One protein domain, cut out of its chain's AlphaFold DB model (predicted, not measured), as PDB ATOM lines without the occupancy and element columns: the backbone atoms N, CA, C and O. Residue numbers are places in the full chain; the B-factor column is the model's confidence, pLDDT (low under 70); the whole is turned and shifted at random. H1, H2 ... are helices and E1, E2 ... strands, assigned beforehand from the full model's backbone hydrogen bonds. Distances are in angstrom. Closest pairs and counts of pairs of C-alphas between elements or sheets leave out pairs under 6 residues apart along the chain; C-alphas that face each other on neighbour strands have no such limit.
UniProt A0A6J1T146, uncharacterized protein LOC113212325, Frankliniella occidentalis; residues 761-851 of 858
ATOM      1  N   ILE A 761      -2.317 -13.239  40.094       91.56
ATOM      2  CA  ILE A 761      -2.225 -12.561  38.797       91.56
ATOM      3  C   ILE A 761      -1.937 -11.075  39.014       91.56
ATOM      4  O   ILE A 761      -2.586 -10.421  39.835       91.56
ATOM      5  N   PHE A 762      -0.999 -10.549  38.230       93.94
ATOM      6  CA  PHE A 762      -0.660  -9.133  38.181       93.94
ATOM      7  C   PHE A 762      -0.880  -8.600  36.763       93.94
ATOM      8  O   PHE A 762      -0.383  -9.177  35.797       93.94
ATOM      9  N   LEU A 763      -1.619  -7.500  36.653       95.06
ATOM     10  CA  LEU A 763      -1.851  -6.752  35.425       95.06
ATOM     11  C   LEU A 763      -0.892  -5.556  35.399       95.06
ATOM     12  O   LEU A 763      -0.842  -4.778  36.350       95.06
ATOM     13  N   VAL A 764      -0.106  -5.412  34.332       96.31
ATOM     14  CA  VAL A 764       0.747  -4.231  34.130       96.31
ATOM     15  C   VAL A 764      -0.026  -3.239  33.271       96.31
ATOM     16  O   VAL A 764      -0.400  -3.557  32.146       96.31
ATOM     17  N   HIS A 765      -0.259  -2.045  33.802       95.81
ATOM     18  CA  HIS A 765      -0.913  -0.957  33.089       95.81
ATOM     19  C   HIS A 765       0.163   0.005  32.592       95.81
ATOM     20  O   HIS A 765       1.009   0.447  33.376       95.81
ATOM     21  N   ALA A 766       0.112   0.335  31.304       95.50
ATOM     22  CA  ALA A 766       0.957   1.338  30.676       95.50
ATOM     23  C   ALA A 766       0.079   2.468  30.124       95.50
ATOM     24  O   ALA A 766      -0.947   2.201  29.502       95.50
ATOM     25  N   LEU A 767       0.486   3.716  30.342       95.25
ATOM     26  CA  LEU A 767      -0.114   4.903  29.738       95.25
ATOM     27  C   LEU A 767       0.976   5.680  29.002       95.25
ATOM     28  O   LEU A 767       1.867   6.253  29.633       95.25
ATOM     29  N   GLU A 768       0.903   5.698  27.676       94.50
ATOM     30  CA  GLU A 768       1.769   6.538  26.850       94.50
ATOM     31  C   GLU A 768       1.337   8.007  26.932       94.50
ATOM     32  O   GLU A 768       0.149   8.332  26.971       94.50
ATOM     33  N   LEU A 769       2.317   8.907  26.977       93.38
ATOM     34  CA  LEU A 769       2.138  10.352  27.068       93.38
ATOM     35  C   LEU A 769       3.117  11.068  26.120       93.38
ATOM     36  O   LEU A 769       4.190  10.542  25.811       93.38
ATOM     37  N   PRO A 770       2.823  12.309  25.693       93.19
ATOM     38  CA  PRO A 770       3.791  13.136  24.979       93.19
ATOM     39  C   PRO A 770       5.054  13.365  25.829       93.19
ATOM     40  O   PRO A 770       5.052  14.172  26.755       93.19
ATOM     41  N   GLY A 771       6.124  12.627  25.519       91.94
ATOM     42  CA  GLY A 771       7.416  12.683  26.215       91.94
ATOM     43  C   GLY A 771       7.837  11.400  26.943       91.94
ATOM     44  O   GLY A 771       9.014  11.273  27.260       91.94
ATOM     45  N   GLY A 772       6.952  10.417  27.151       93.94
ATOM     46  CA  GLY A 772       7.298   9.194  27.888       93.94
ATOM     47  C   GLY A 772       6.132   8.234  28.105       93.94
ATOM     48  O   GLY A 772       5.023   8.470  27.636       93.94
ATOM     49  N   ALA A 773       6.364   7.168  28.862       95.06
ATOM     50  CA  ALA A 773       5.329   6.243  29.314       95.06
ATOM     51  C   ALA A 773       5.263   6.201  30.848       95.06
ATOM     52  O   ALA A 773       6.260   6.408  31.542       95.06
ATOM     53  N   ARG A 774       4.076   5.935  31.391       96.81
ATOM     54  CA  ARG A 774       3.848   5.692  32.819       96.81
ATOM     55  C   ARG A 774       3.413   4.250  33.033       96.81
ATOM     56  O   ARG A 774       2.574   3.756  32.287       96.81
ATOM     57  N   TYR A 775       3.955   3.600  34.057       97.31
ATOM     58  CA  TYR A 775       3.718   2.195  34.370       97.31
ATOM     59  C   TYR A 775       3.266   2.013  35.817       97.31
ATOM     60  O   TYR A 775       3.854   2.567  36.750       97.31
ATOM     61  N   THR A 776       2.252   1.178  36.015       97.19
ATOM     62  CA  THR A 776       1.885   0.650  37.332       97.19
ATOM     63  C   THR A 776       1.478  -0.818  37.222       97.19
ATOM     64  O   THR A 776       1.225  -1.323  36.130       97.19
ATOM     65  N   VAL A 777       1.444  -1.525  38.349       96.81
ATOM     66  CA  VAL A 777       1.111  -2.952  38.408       96.81
ATOM     67  C   VAL A 777      -0.026  -3.146  39.400       96.81
ATOM     68  O   VAL A 777       0.113  -2.775  40.563       96.81
ATOM     69  N   GLN A 778      -1.133  -3.737  38.963       96.06
ATOM     70  CA  GLN A 778      -2.288  -4.066  39.793       96.06
ATOM     71  C   GLN A 778      -2.314  -5.573  40.069       96.06
ATOM     72  O   GLN A 778      -2.203  -6.379  39.149       96.06
ATOM     73  N   GLY A 779      -2.449  -5.976  41.329       94.56
ATOM     74  CA  GLY A 779      -2.773  -7.357  41.681       94.56
ATOM     75  C   GLY A 779      -4.274  -7.590  41.529       94.56
ATOM     76  O   GLY A 779      -5.061  -6.784  42.014       94.56
ATOM     77  N   LEU A 780      -4.674  -8.690  40.882       89.62
ATOM     78  CA  LEU A 780      -6.087  -9.081  40.736       89.62
ATOM     79  C   LEU A 780      -6.569 -10.009  41.870       89.62
ATOM     80  O   LEU A 780      -7.770 -10.182  42.075       89.62
ATOM     81  N   GLY A 781      -5.640 -10.597  42.630       85.50
ATOM     82  CA  GLY A 781      -5.945 -11.425  43.799       85.50
ATOM     83  C   GLY A 781      -6.277 -10.607  45.061       85.50
ATOM     84  O   GLY A 781      -5.886  -9.446  45.169       85.50
ATOM     85  N   PRO A 782      -6.938 -11.210  46.069       76.69
ATOM     86  CA  PRO A 782      -7.273 -10.565  47.347       76.69
ATOM     87  C   PRO A 782      -6.079 -10.449  48.323       76.69
ATOM     88  O   PRO A 782      -6.282 -10.336  49.530       76.69
ATOM     89  N   GLY A 783      -4.841 -10.538  47.828       77.50
ATOM     90  CA  GLY A 783      -3.633 -10.531  48.654       77.50
ATOM     91  C   GLY A 783      -3.254  -9.143  49.194       77.50
ATOM     92  O   GLY A 783      -3.760  -8.123  48.716       77.50
ATOM     93  N   PRO A 784      -2.332  -9.077  50.173       78.69
ATOM     94  CA  PRO A 784      -1.701  -7.827  50.583       78.69
ATOM     95  C   PRO A 784      -0.934  -7.174  49.419       78.69
ATOM     96  O   PRO A 784      -0.566  -7.823  48.438       78.69
ATOM     97  N   CYS A 785      -0.664  -5.871  49.544       84.69
ATOM     98  CA  CYS A 785       0.068  -5.093  48.543       84.69
ATOM     99  C   CYS A 785       1.513  -5.601  48.398       84.69
ATOM    100  O   CYS A 785       2.400  -5.210  49.157       84.69
ATOM    101  N   CYS A 786       1.747  -6.458  47.407       93.25
ATOM    102  CA  CYS A 786       3.069  -6.959  47.058       93.25
ATOM    103  C   CYS A 786       3.987  -5.811  46.603       93.25
ATOM    104  O   CYS A 786       3.526  -4.771  46.129       93.25
ATOM    105  N   ARG A 787       5.305  -5.998  46.700       94.75
ATOM    106  CA  ARG A 787       6.274  -5.116  46.030       94.75
ATOM    107  C   ARG A 787       6.601  -5.696  44.655       94.75
ATOM    108  O   ARG A 787       6.781  -6.902  44.531       94.75
ATOM    109  N   TYR A 788       6.684  -4.847  43.634       95.06
ATOM    110  CA  TYR A 788       7.085  -5.236  42.281       95.06
ATOM    111  C   TYR A 788       8.431  -4.620  41.896       95.06
ATOM    112  O   TYR A 788       8.829  -3.585  42.438       95.06
ATOM    113  N   ARG A 789       9.101  -5.244  40.921       95.88
ATOM    114  CA  ARG A 789      10.299  -4.724  40.258       95.88
ATOM    115  C   ARG A 789      10.085  -4.757  38.745       95.88
ATOM    116  O   ARG A 789       9.945  -5.832  38.163       95.88
ATOM    117  N   LEU A 790      10.050  -3.585  38.117       96.19
ATOM    118  CA  LEU A 790      10.103  -3.453  36.661       96.19
ATOM    119  C   LEU A 790      11.564  -3.207  36.279       96.19
ATOM    120  O   LEU A 790      12.183  -2.282  36.805       96.19
ATOM    121  N   ARG A 791      12.109  -4.020  35.376       95.56
ATOM    122  CA  ARG A 791      13.392  -3.754  34.717       95.56
ATOM    123  C   ARG A 791      13.130  -3.393  33.261       95.56
ATOM    124  O   ARG A 791      12.385  -4.095  32.577       95.56
ATOM    125  N   PHE A 792      13.774  -2.335  32.790       94.44
ATOM    126  CA  PHE A 792      13.751  -1.908  31.399       94.44
ATOM    127  C   PHE A 792      15.180  -1.934  30.862       94.44
ATOM    128  O   PHE A 792      16.057  -1.269  31.412       94.44
ATOM    129  N   THR A 793      15.426  -2.697  29.800       91.31
ATOM    130  CA  THR A 793      16.776  -2.869  29.238       91.31
ATOM    131  C   THR A 793      16.866  -2.295  27.827       91.31
ATOM    132  O   THR A 793      16.136  -2.731  26.932       91.31
ATOM    133  N   CYS A 794      17.787  -1.349  27.638       90.62
ATOM    134  CA  CYS A 794      18.366  -0.956  26.350       90.62
ATOM    135  C   CYS A 794      19.745  -1.649  26.209       90.62
ATOM    136  O   CYS A 794      20.243  -2.222  27.177       90.62
ATOM    137  N   GLU A 795      20.388  -1.613  25.037       88.00
ATOM    138  CA  GLU A 795      21.663  -2.331  24.802       88.00
ATOM    139  C   GLU A 795      22.819  -1.856  25.707       88.00
ATOM    140  O   GLU A 795      23.702  -2.643  26.043       88.00
ATOM    141  N   GLU A 796      22.794  -0.587  26.126       90.88
ATOM    142  CA  GLU A 796      23.846   0.048  26.934       90.88
ATOM    143  C   GLU A 796      23.436   0.308  28.397       90.88
ATOM    144  O   GLU A 796      24.282   0.682  29.209       90.88
ATOM    145  N   GLN A 797      22.149   0.159  28.749       90.88
ATOM    146  CA  GLN A 797      21.607   0.588  30.047       90.88
ATOM    147  C   GLN A 797      20.468  -0.306  30.559       90.88
ATOM    148  O   GLN A 797      19.528  -0.623  29.828       90.88
ATOM    149  N   GLU A 798      20.509  -0.617  31.856       93.38
ATOM    150  CA  GLU A 798      19.393  -1.190  32.613       93.38
ATOM    151  C   GLU A 798      18.817  -0.125  33.559       93.38
ATOM    152  O   GLU A 798      19.534   0.425  34.395       93.38
ATOM    153  N   LEU A 799      17.515   0.145  33.442       94.38
ATOM    154  CA  LEU A 799      16.759   0.998  34.357       94.38
ATOM    155  C   LEU A 799      15.835   0.136  35.220       94.38
ATOM    156  O   LEU A 799      15.055  -0.671  34.711       94.38
ATOM    157  N   GLU A 800      15.902   0.328  36.536       95.81
ATOM    158  CA  GLU A 800      15.111  -0.416  37.513       95.81
ATOM    159  C   GLU A 800      14.118   0.498  38.236       95.81
ATOM    160  O   GLU A 800      14.500   1.503  38.833       95.81
ATOM    161  N   ALA A 801      12.852   0.084  38.273       94.88
ATOM    162  CA  ALA A 801      11.815   0.694  39.093       94.88
ATOM    163  C   ALA A 801      11.274  -0.298  40.128       94.88
ATOM    164  O   ALA A 801      11.044  -1.472  39.825       94.88
ATOM    165  N   ARG A 802      10.997   0.187  41.342       96.31
ATOM    166  CA  ARG A 802      10.299  -0.567  42.393       96.31
ATOM    167  C   ARG A 802       9.038   0.171  42.816       96.31
ATOM    168  O   ARG A 802       9.050   1.393  42.927       96.31
ATOM    169  N   GLY A 803       7.973  -0.571  43.096       95.06
ATOM    170  CA  GLY A 803       6.702  -0.006  43.550       95.06
ATOM    171  C   GLY A 803       5.881  -0.989  44.379       95.06
ATOM    172  O   GLY A 803       6.253  -2.154  44.535       95.06
ATOM    173  N   ARG A 804       4.755  -0.514  44.921       95.56
ATOM    174  CA  ARG A 804       3.714  -1.356  45.534       95.56
ATOM    175  C   ARG A 804       2.687  -1.732  44.467       95.56
ATOM    176  O   ARG A 804       2.293  -0.865  43.691       95.56
ATOM    177  N   THR A 805       2.236  -2.981  44.424       95.75
ATOM    178  CA  THR A 805       1.137  -3.370  43.536       95.75
ATOM    179  C   THR A 805      -0.163  -2.746  44.026       95.75
ATOM    180  O   THR A 805      -0.487  -2.864  45.213       95.75
ATOM    181  N   LEU A 806      -0.912  -2.137  43.114       95.12
ATOM    182  CA  LEU A 806      -2.259  -1.647  43.378       95.12
ATOM    183  C   LEU A 806      -3.192  -2.820  43.696       95.12
ATOM    184  O   LEU A 806      -3.026  -3.918  43.160       95.12
ATOM    185  N   ARG A 807      -4.175  -2.595  44.563       91.12
ATOM    186  CA  ARG A 807      -5.249  -3.557  44.858       91.12
ATOM    187  C   ARG A 807      -6.245  -3.639  43.689       91.12
ATOM    188  O   ARG A 807      -6.347  -2.667  42.941       91.12
ATOM    189  N   PRO A 808      -7.061  -4.710  43.570       89.12
ATOM    190  CA  PRO A 808      -8.101  -4.813  42.534       89.12
ATOM    191  C   PRO A 808      -9.153  -3.688  42.585       89.12
ATOM    192  O   PRO A 808      -9.947  -3.526  41.665       89.12
ATOM    193  N   ASP A 809      -9.217  -2.959  43.700       83.38
ATOM    194  CA  ASP A 809     -10.140  -1.859  43.969       83.38
ATOM    195  C   ASP A 809      -9.481  -0.469  44.083       83.38
ATOM    196  O   ASP A 809     -10.188   0.511  44.320       83.38
ATOM    197  N   GLU A 810      -8.164  -0.364  43.876       90.12
ATOM    198  CA  GLU A 810      -7.490   0.915  43.602       90.12
ATOM    199  C   GLU A 810      -7.565   1.215  42.092       90.12
ATOM    200  O   GLU A 810      -7.416   0.318  41.265       90.12
ATOM    201  N   ASP A 811      -7.819   2.470  41.714       90.44
ATOM    202  CA  ASP A 811      -7.956   2.861  40.306       90.44
ATOM    203  C   ASP A 811      -6.578   3.081  39.654       90.44
ATOM    204  O   ASP A 811      -5.888   4.068  39.926       90.44
ATOM    205  N   ALA A 812      -6.181   2.155  38.778       94.00
ATOM    206  CA  ALA A 812      -4.922   2.224  38.043       94.00
ATOM    207  C   ALA A 812      -4.839   3.445  37.110       94.00
ATOM    208  O   ALA A 812      -3.756   4.012  36.963       94.00
ATOM    209  N   ASP A 813      -5.960   3.899  36.542       91.94
ATOM    210  CA  ASP A 813      -6.002   5.099  35.704       91.94
ATOM    211  C   ASP A 813      -5.755   6.358  36.543       91.94
ATOM    212  O   ASP A 813      -5.046   7.265  36.105       91.94
ATOM    213  N   LEU A 814      -6.313   6.424  37.756       92.25
ATOM    214  CA  LEU A 814      -6.066   7.522  38.690       92.25
ATOM    215  C   LEU A 814      -4.602   7.559  39.141       92.25
ATOM    216  O   LEU A 814      -4.024   8.641  39.207       92.25
ATOM    217  N   GLU A 815      -3.978   6.407  39.395       94.94
ATOM    218  CA  GLU A 815      -2.555   6.341  39.756       94.94
ATOM    219  C   GLU A 815      -1.635   6.722  38.587       94.94
ATOM    220  O   GLU A 815      -0.688   7.494  38.760       94.94
ATOM    221  N   LEU A 816      -1.954   6.269  37.370       94.88
ATOM    222  CA  LEU A 816      -1.243   6.667  36.152       94.88
ATOM    223  C   LEU A 816      -1.391   8.166  35.855       94.88
ATOM    224  O   LEU A 816      -0.448   8.782  35.358       94.88
ATOM    225  N   ARG A 817      -2.532   8.785  36.179       91.81
ATOM    226  CA  ARG A 817      -2.749  10.237  36.026       91.81
ATOM    227  C   ARG A 817      -2.069  11.044  37.138       91.81
ATOM    228  O   ARG A 817      -1.401  12.031  36.826       91.81
ATOM    229  N   SER A 818      -2.169  10.608  38.398       93.56
ATOM    230  CA  SER A 818      -1.615  11.300  39.578       93.56
ATOM    231  C   SER A 818      -0.085  11.370  39.592       93.56
ATOM    232  O   SER A 818       0.480  12.251  40.235       93.56
ATOM    233  N   GLY A 819       0.590  10.468  38.872       91.69
ATOM    234  CA  GLY A 819       2.050  10.411  38.812       91.69
ATOM    235  C   GLY A 819       2.686   9.573  39.923       91.69
ATOM    236  O   GLY A 819       3.908   9.466  39.955       91.69
ATOM    237  N   ARG A 820       1.896   8.913  40.785       92.06
ATOM    238  CA  ARG A 820       2.375   7.959  41.813       92.06
ATOM    239  C   ARG A 820       2.688   6.572  41.223       92.06
ATOM    240  O   ARG A 820       2.422   5.530  41.816       92.06
ATOM    241  N   CYS A 821       3.234   6.577  40.017       96.00
ATOM    242  CA  CYS A 821       3.499   5.443  39.141       96.00
ATOM    243  C   CYS A 821       4.907   5.604  38.552       96.00
ATOM    244  O   CYS A 821       5.408   6.728  38.469       96.00
ATOM    245  N   PHE A 822       5.548   4.530  38.090       96.75
ATOM    246  CA  PHE A 822       6.866   4.685  37.479       96.75
ATOM    247  C   PHE A 822       6.762   5.447  36.152       96.75
ATOM    248  O   PHE A 822       6.019   5.042  35.261       96.75
ATOM    249  N   ARG A 823       7.510   6.543  36.018       96.19
ATOM    250  CA  ARG A 823       7.602   7.343  34.794       96.19
ATOM    251  C   ARG A 823       8.899   7.006  34.065       96.19
ATOM    252  O   ARG A 823       9.967   7.045  34.664       96.19
ATOM    253  N   LEU A 824       8.779   6.718  32.775       95.50
ATOM    254  CA  LEU A 824       9.873   6.457  31.851       95.50
ATOM    255  C   LEU A 824       9.815   7.496  30.728       95.50
ATOM    256  O   LEU A 824       9.073   7.332  29.758       95.50
ATOM    257  N   ASP A 825      10.549   8.594  30.879       94.44
ATOM    258  CA  ASP A 825      10.663   9.603  29.825       94.44
ATOM    259  C   ASP A 825      11.539   9.095  28.673       94.44
ATOM    260  O   ASP A 825      12.487   8.337  28.884       94.44
ATOM    261  N   ARG A 826      11.234   9.522  27.439       86.44
ATOM    262  CA  ARG A 826      11.927   9.074  26.213       86.44
ATOM    263  C   ARG A 826      13.440   9.284  26.273       86.44
ATOM    264  O   ARG A 826      14.184   8.497  25.695       86.44
ATOM    265  N   ASP A 827      13.872  10.313  26.991       88.44
ATOM    266  CA  ASP A 827      15.272  10.710  27.094       88.44
ATOM    267  C   ASP A 827      16.042   9.924  28.179       88.44
ATOM    268  O   ASP A 827      17.272   9.937  28.181       88.44
ATOM    269  N   MET A 828      15.356   9.190  29.075       85.94
ATOM    270  CA  MET A 828      15.982   8.522  30.235       85.94
ATOM    271  C   MET A 828      17.016   7.453  29.873       85.94
ATOM    272  O   MET A 828      17.925   7.219  30.662       85.94
ATOM    273  N   PHE A 829      16.909   6.811  28.706       74.00
ATOM    274  CA  PHE A 829      17.900   5.818  28.276       74.00
ATOM    275  C   PHE A 829      19.201   6.434  27.749       74.00
ATOM    276  O   PHE A 829      20.151   5.689  27.531       74.00
ATOM    277  N   GLY A 830      19.240   7.739  27.440       73.12
ATOM    278  CA  GLY A 830      20.395   8.458  26.864       73.12
ATOM    279  C   GLY A 830      20.948   7.940  25.520       73.12
ATOM    280  O   GLY A 830      21.758   8.611  24.884       73.12
ATOM    281  N   CYS A 831      20.527   6.753  25.084       73.56
ATOM    282  CA  CYS A 831      21.108   5.974  24.007       73.56
ATOM    283  C   CYS A 831      20.437   6.299  22.670       73.56
ATOM    284  O   CYS A 831      19.207   6.292  22.544       73.56
ATOM    285  N   SER A 832      21.250   6.546  21.646       70.62
ATOM    286  CA  SER A 832      20.787   6.958  20.318       70.62
ATOM    287  C   SER A 832      19.960   5.886  19.594       70.62
ATOM    288  O   SER A 832      19.089   6.248  18.804       70.62
ATOM    289  N   SER A 833      20.157   4.593  19.886       69.88
ATOM    290  CA  SER A 833      19.329   3.510  19.330       69.88
ATOM    291  C   SER A 833      17.927   3.487  19.949       69.88
ATOM    292  O   SER A 833      16.931   3.468  19.223       69.88
ATOM    293  N   CYS A 834      17.820   3.588  21.278       69.88
ATOM    294  CA  CYS A 834      16.528   3.680  21.965       69.88
ATOM    295  C   CYS A 834      15.784   4.992  21.621       69.88
ATOM    296  O   CYS A 834      14.574   4.965  21.397       69.88
ATOM    297  N   ALA A 835      16.491   6.115  21.423       66.75
ATOM    298  CA  ALA A 835      15.895   7.356  20.907       66.75
ATOM    299  C   ALA A 835      15.343   7.227  19.466       66.75
ATOM    300  O   ALA A 835      14.356   7.884  19.122       66.75
ATOM    301  N   ALA A 836      15.938   6.356  18.641       65.88
ATOM    302  CA  ALA A 836      15.512   6.068  17.267       65.88
ATOM    303  C   ALA A 836      14.311   5.099  17.161       65.88
ATOM    304  O   ALA A 836      13.948   4.697  16.055       65.88
ATOM    305  N   GLY A 837      13.676   4.728  18.280       60.59
ATOM    306  CA  GLY A 837      12.489   3.865  18.294       60.59
ATOM    307  C   GLY A 837      12.788   2.363  18.296       60.59
ATOM    308  O   GLY A 837      11.927   1.564  17.925       60.59
ATOM    309  N   HIS A 838      13.992   1.954  18.709       54.66
ATOM    310  CA  HIS A 838      14.279   0.541  18.964       54.66
ATOM    311  C   HIS A 838      13.489   0.022  20.178       54.66
ATOM    312  O   HIS A 838      13.168   0.760  21.108       54.66
ATOM    313  N   ARG A 839      13.151  -1.273  20.155       57.53
ATOM    314  CA  ARG A 839      12.263  -1.910  21.139       57.53
ATOM    315  C   ARG A 839      12.910  -1.990  22.525       57.53
ATOM    316  O   ARG A 839      13.770  -2.839  22.744       57.53
ATOM    317  N   THR A 840      12.432  -1.193  23.478       59.19
ATOM    318  CA  THR A 840      12.708  -1.410  24.906       59.19
ATOM    319  C   THR A 840      12.068  -2.722  25.362       59.19
ATOM    320  O   THR A 840      10.869  -2.926  25.172       59.19
ATOM    321  N   ALA A 841      12.842  -3.610  25.988       67.62
ATOM    322  CA  ALA A 841      12.293  -4.809  26.617       67.62
ATOM    323  C   ALA A 841      11.894  -4.514  28.072       67.62
ATOM    324  O   ALA A 841      12.705  -4.007  28.850       67.62
ATOM    325  N   LEU A 842      10.648  -4.842  28.432       66.56
ATOM    326  CA  LEU A 842      10.129  -4.760  29.798       66.56
ATOM    327  C   LEU A 842      10.117  -6.152  30.437       66.56
ATOM    328  O   LEU A 842       9.396  -7.044  29.990       66.56
ATOM    329  N   TYR A 843      10.866  -6.307  31.525       71.12
ATOM    330  CA  TYR A 843      10.868  -7.506  32.354       71.12
ATOM    331  C   TYR A 843      10.213  -7.211  33.707       71.12
ATOM    332  O   TYR A 843      10.735  -6.442  34.518       71.12
ATOM    333  N   LEU A 844       9.070  -7.851  33.965       55.84
ATOM    334  CA  LEU A 844       8.461  -7.897  35.293       55.84
ATOM    335  C   LEU A 844       9.116  -9.027  36.096       55.84
ATOM    336  O   LEU A 844       8.799 -10.203  35.903       55.84
ATOM    337  N   GLU A 845      10.010  -8.677  37.019       62.81
ATOM    338  CA  GLU A 845      10.468  -9.620  38.037       62.81
ATOM    339  C   GLU A 845       9.489  -9.614  39.211       62.81
ATOM    340  O   GLU A 845       9.251  -8.583  39.850       62.81
ATOM    341  N   LYS A 846       8.959 -10.794  39.551       49.06
ATOM    342  CA  LYS A 846       8.277 -10.982  40.830       49.06
ATOM    343  C   LYS A 846       9.325 -10.921  41.937       49.06
ATOM    344  O   LYS A 846      10.022 -11.899  42.198       49.06
ATOM    345  N   ALA A 847       9.446  -9.757  42.567       48.09
ATOM    346  CA  ALA A 847      10.250  -9.598  43.765       48.09
ATOM    347  C   ALA A 847       9.646 -10.479  44.867       48.09
ATOM    348  O   ALA A 847       8.593 -10.159  45.418       48.09
ATOM    349  N   ALA A 848      10.297 -11.608  45.161       45.62
ATOM    350  CA  ALA A 848       9.957 -12.414  46.324       45.62
ATOM    351  C   ALA A 848       9.985 -11.517  47.569       45.62
ATOM    352  O   ALA A 848      10.887 -10.684  47.710       45.62
ATOM    353  N   ALA A 849       8.989 -11.660  48.446       43.50
ATOM    354  CA  ALA A 849       8.916 -10.862  49.660       43.50
ATOM    355  C   ALA A 849      10.218 -11.027  50.463       43.50
ATOM    356  O   ALA A 849      10.562 -12.136  50.876       43.50
ATOM    357  N   LEU A 850      10.950  -9.926  50.666       40.38
ATOM    358  CA  LEU A 850      12.071  -9.899  51.606       40.38
ATOM    359  C   LEU A 850      11.515 -10.304  52.973       40.38
ATOM    360  O   LEU A 850      10.587  -9.663  53.461       40.38
ATOM    361  N   ALA A 851      12.035 -11.395  53.533       37.00
ATOM    362  CA  ALA A 851      11.416 -12.118  54.639       37.00
ATOM    363  C   ALA A 851      11.549 -11.388  55.991       37.00
ATOM    364  O   ALA A 851      12.297 -11.803  56.873       37.00
TER     365      ALA A 851
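What this domain is: This is residues 761 to 851 of the 858 residues of the protein "uncharacterized protein LOC113212325" of Frankliniella occidentalis (UniProt A0A6J1T146). Two small three-stranded sheets, E1 E2 E5 and E4 E3 E6, lie face to face as a loosely aligned sandwich, with their best planes 39 degrees apart and the strands of the one at 37 degrees to those of the other. Helix H1 covers the outer face of the sheet E1 E2 E5, and the short helix H2 sits at one end of the long axis, on neither sheet. The 91 printed residues hold two named helices and six named strands in the order E1 E2 E3 E4 H1 E5 H2 E6; both sheets are antiparallel and the class is mixed, helices and strands. The whole is compact, with a radius of gyration of the C-alphas of 13.8 A and spans of 42 by 30 by 17 A.

How they stand to each other: E1, residues 762 to 769, and E2, residues 772 to 779, form a hairpin, antiparallel at 160 degrees, with N 765 and O 776 2.9 A apart, within hydrogen-bond range. E3, residues 787 to 793, and E4, residues 798 to 804, form the second hairpin, with N 790 and O 801 2.9 A apart. H1, residues 812 to 818, is on the first sheet at a height over the sheet of 8.8 A. It lies over E2, slantwise to it at 37 degrees on the local plane; the closest C-alphas are those of Arg 774 and Leu 816, 6.2 A apart. E5, residues 822 to 825, is the antiparallel neighbour of E2, with N 775 and O 822 2.8 A apart. Between the two sheets, the closest C-alphas of E4 and E5 are those of Ala 801 and Phe 822, 6.6 A apart. H2, residues 832 to 835, is apart from E1, E2, E3, E4 and H1. E6, residues 841 to 845, is antiparallel to E3, with N 791 and O 843 2.9 A apart. In H1 every O i to N i+4 pair is within hydrogen-bond range; H2 is too short for such a pair.

Where its parts are: E1 begins with C-alpha 762 at (-0.660, -9.133, 38.181) and is 22.6 A long; E2 is 23.8 A, E3 19.9 A and E4 20.3 A. H1 begins with C-alpha 812 at (-4.922, 2.224, 38.043) and is 9.8 A long. E5 spans 9.9 A, H2 4.9 A and E6 12.5 A, ending with C-alpha 845 at (10.468, -9.620, 38.037).

The domain as a whole: The C-alphas farthest apart are those of Pro 782 and Ser 832, 42.7 A. The printed part has no cut, and no link between named elements is long. The mean pLDDT of the printed part is 84.3; residues 833 to 842 and 844 to 851 are under 70.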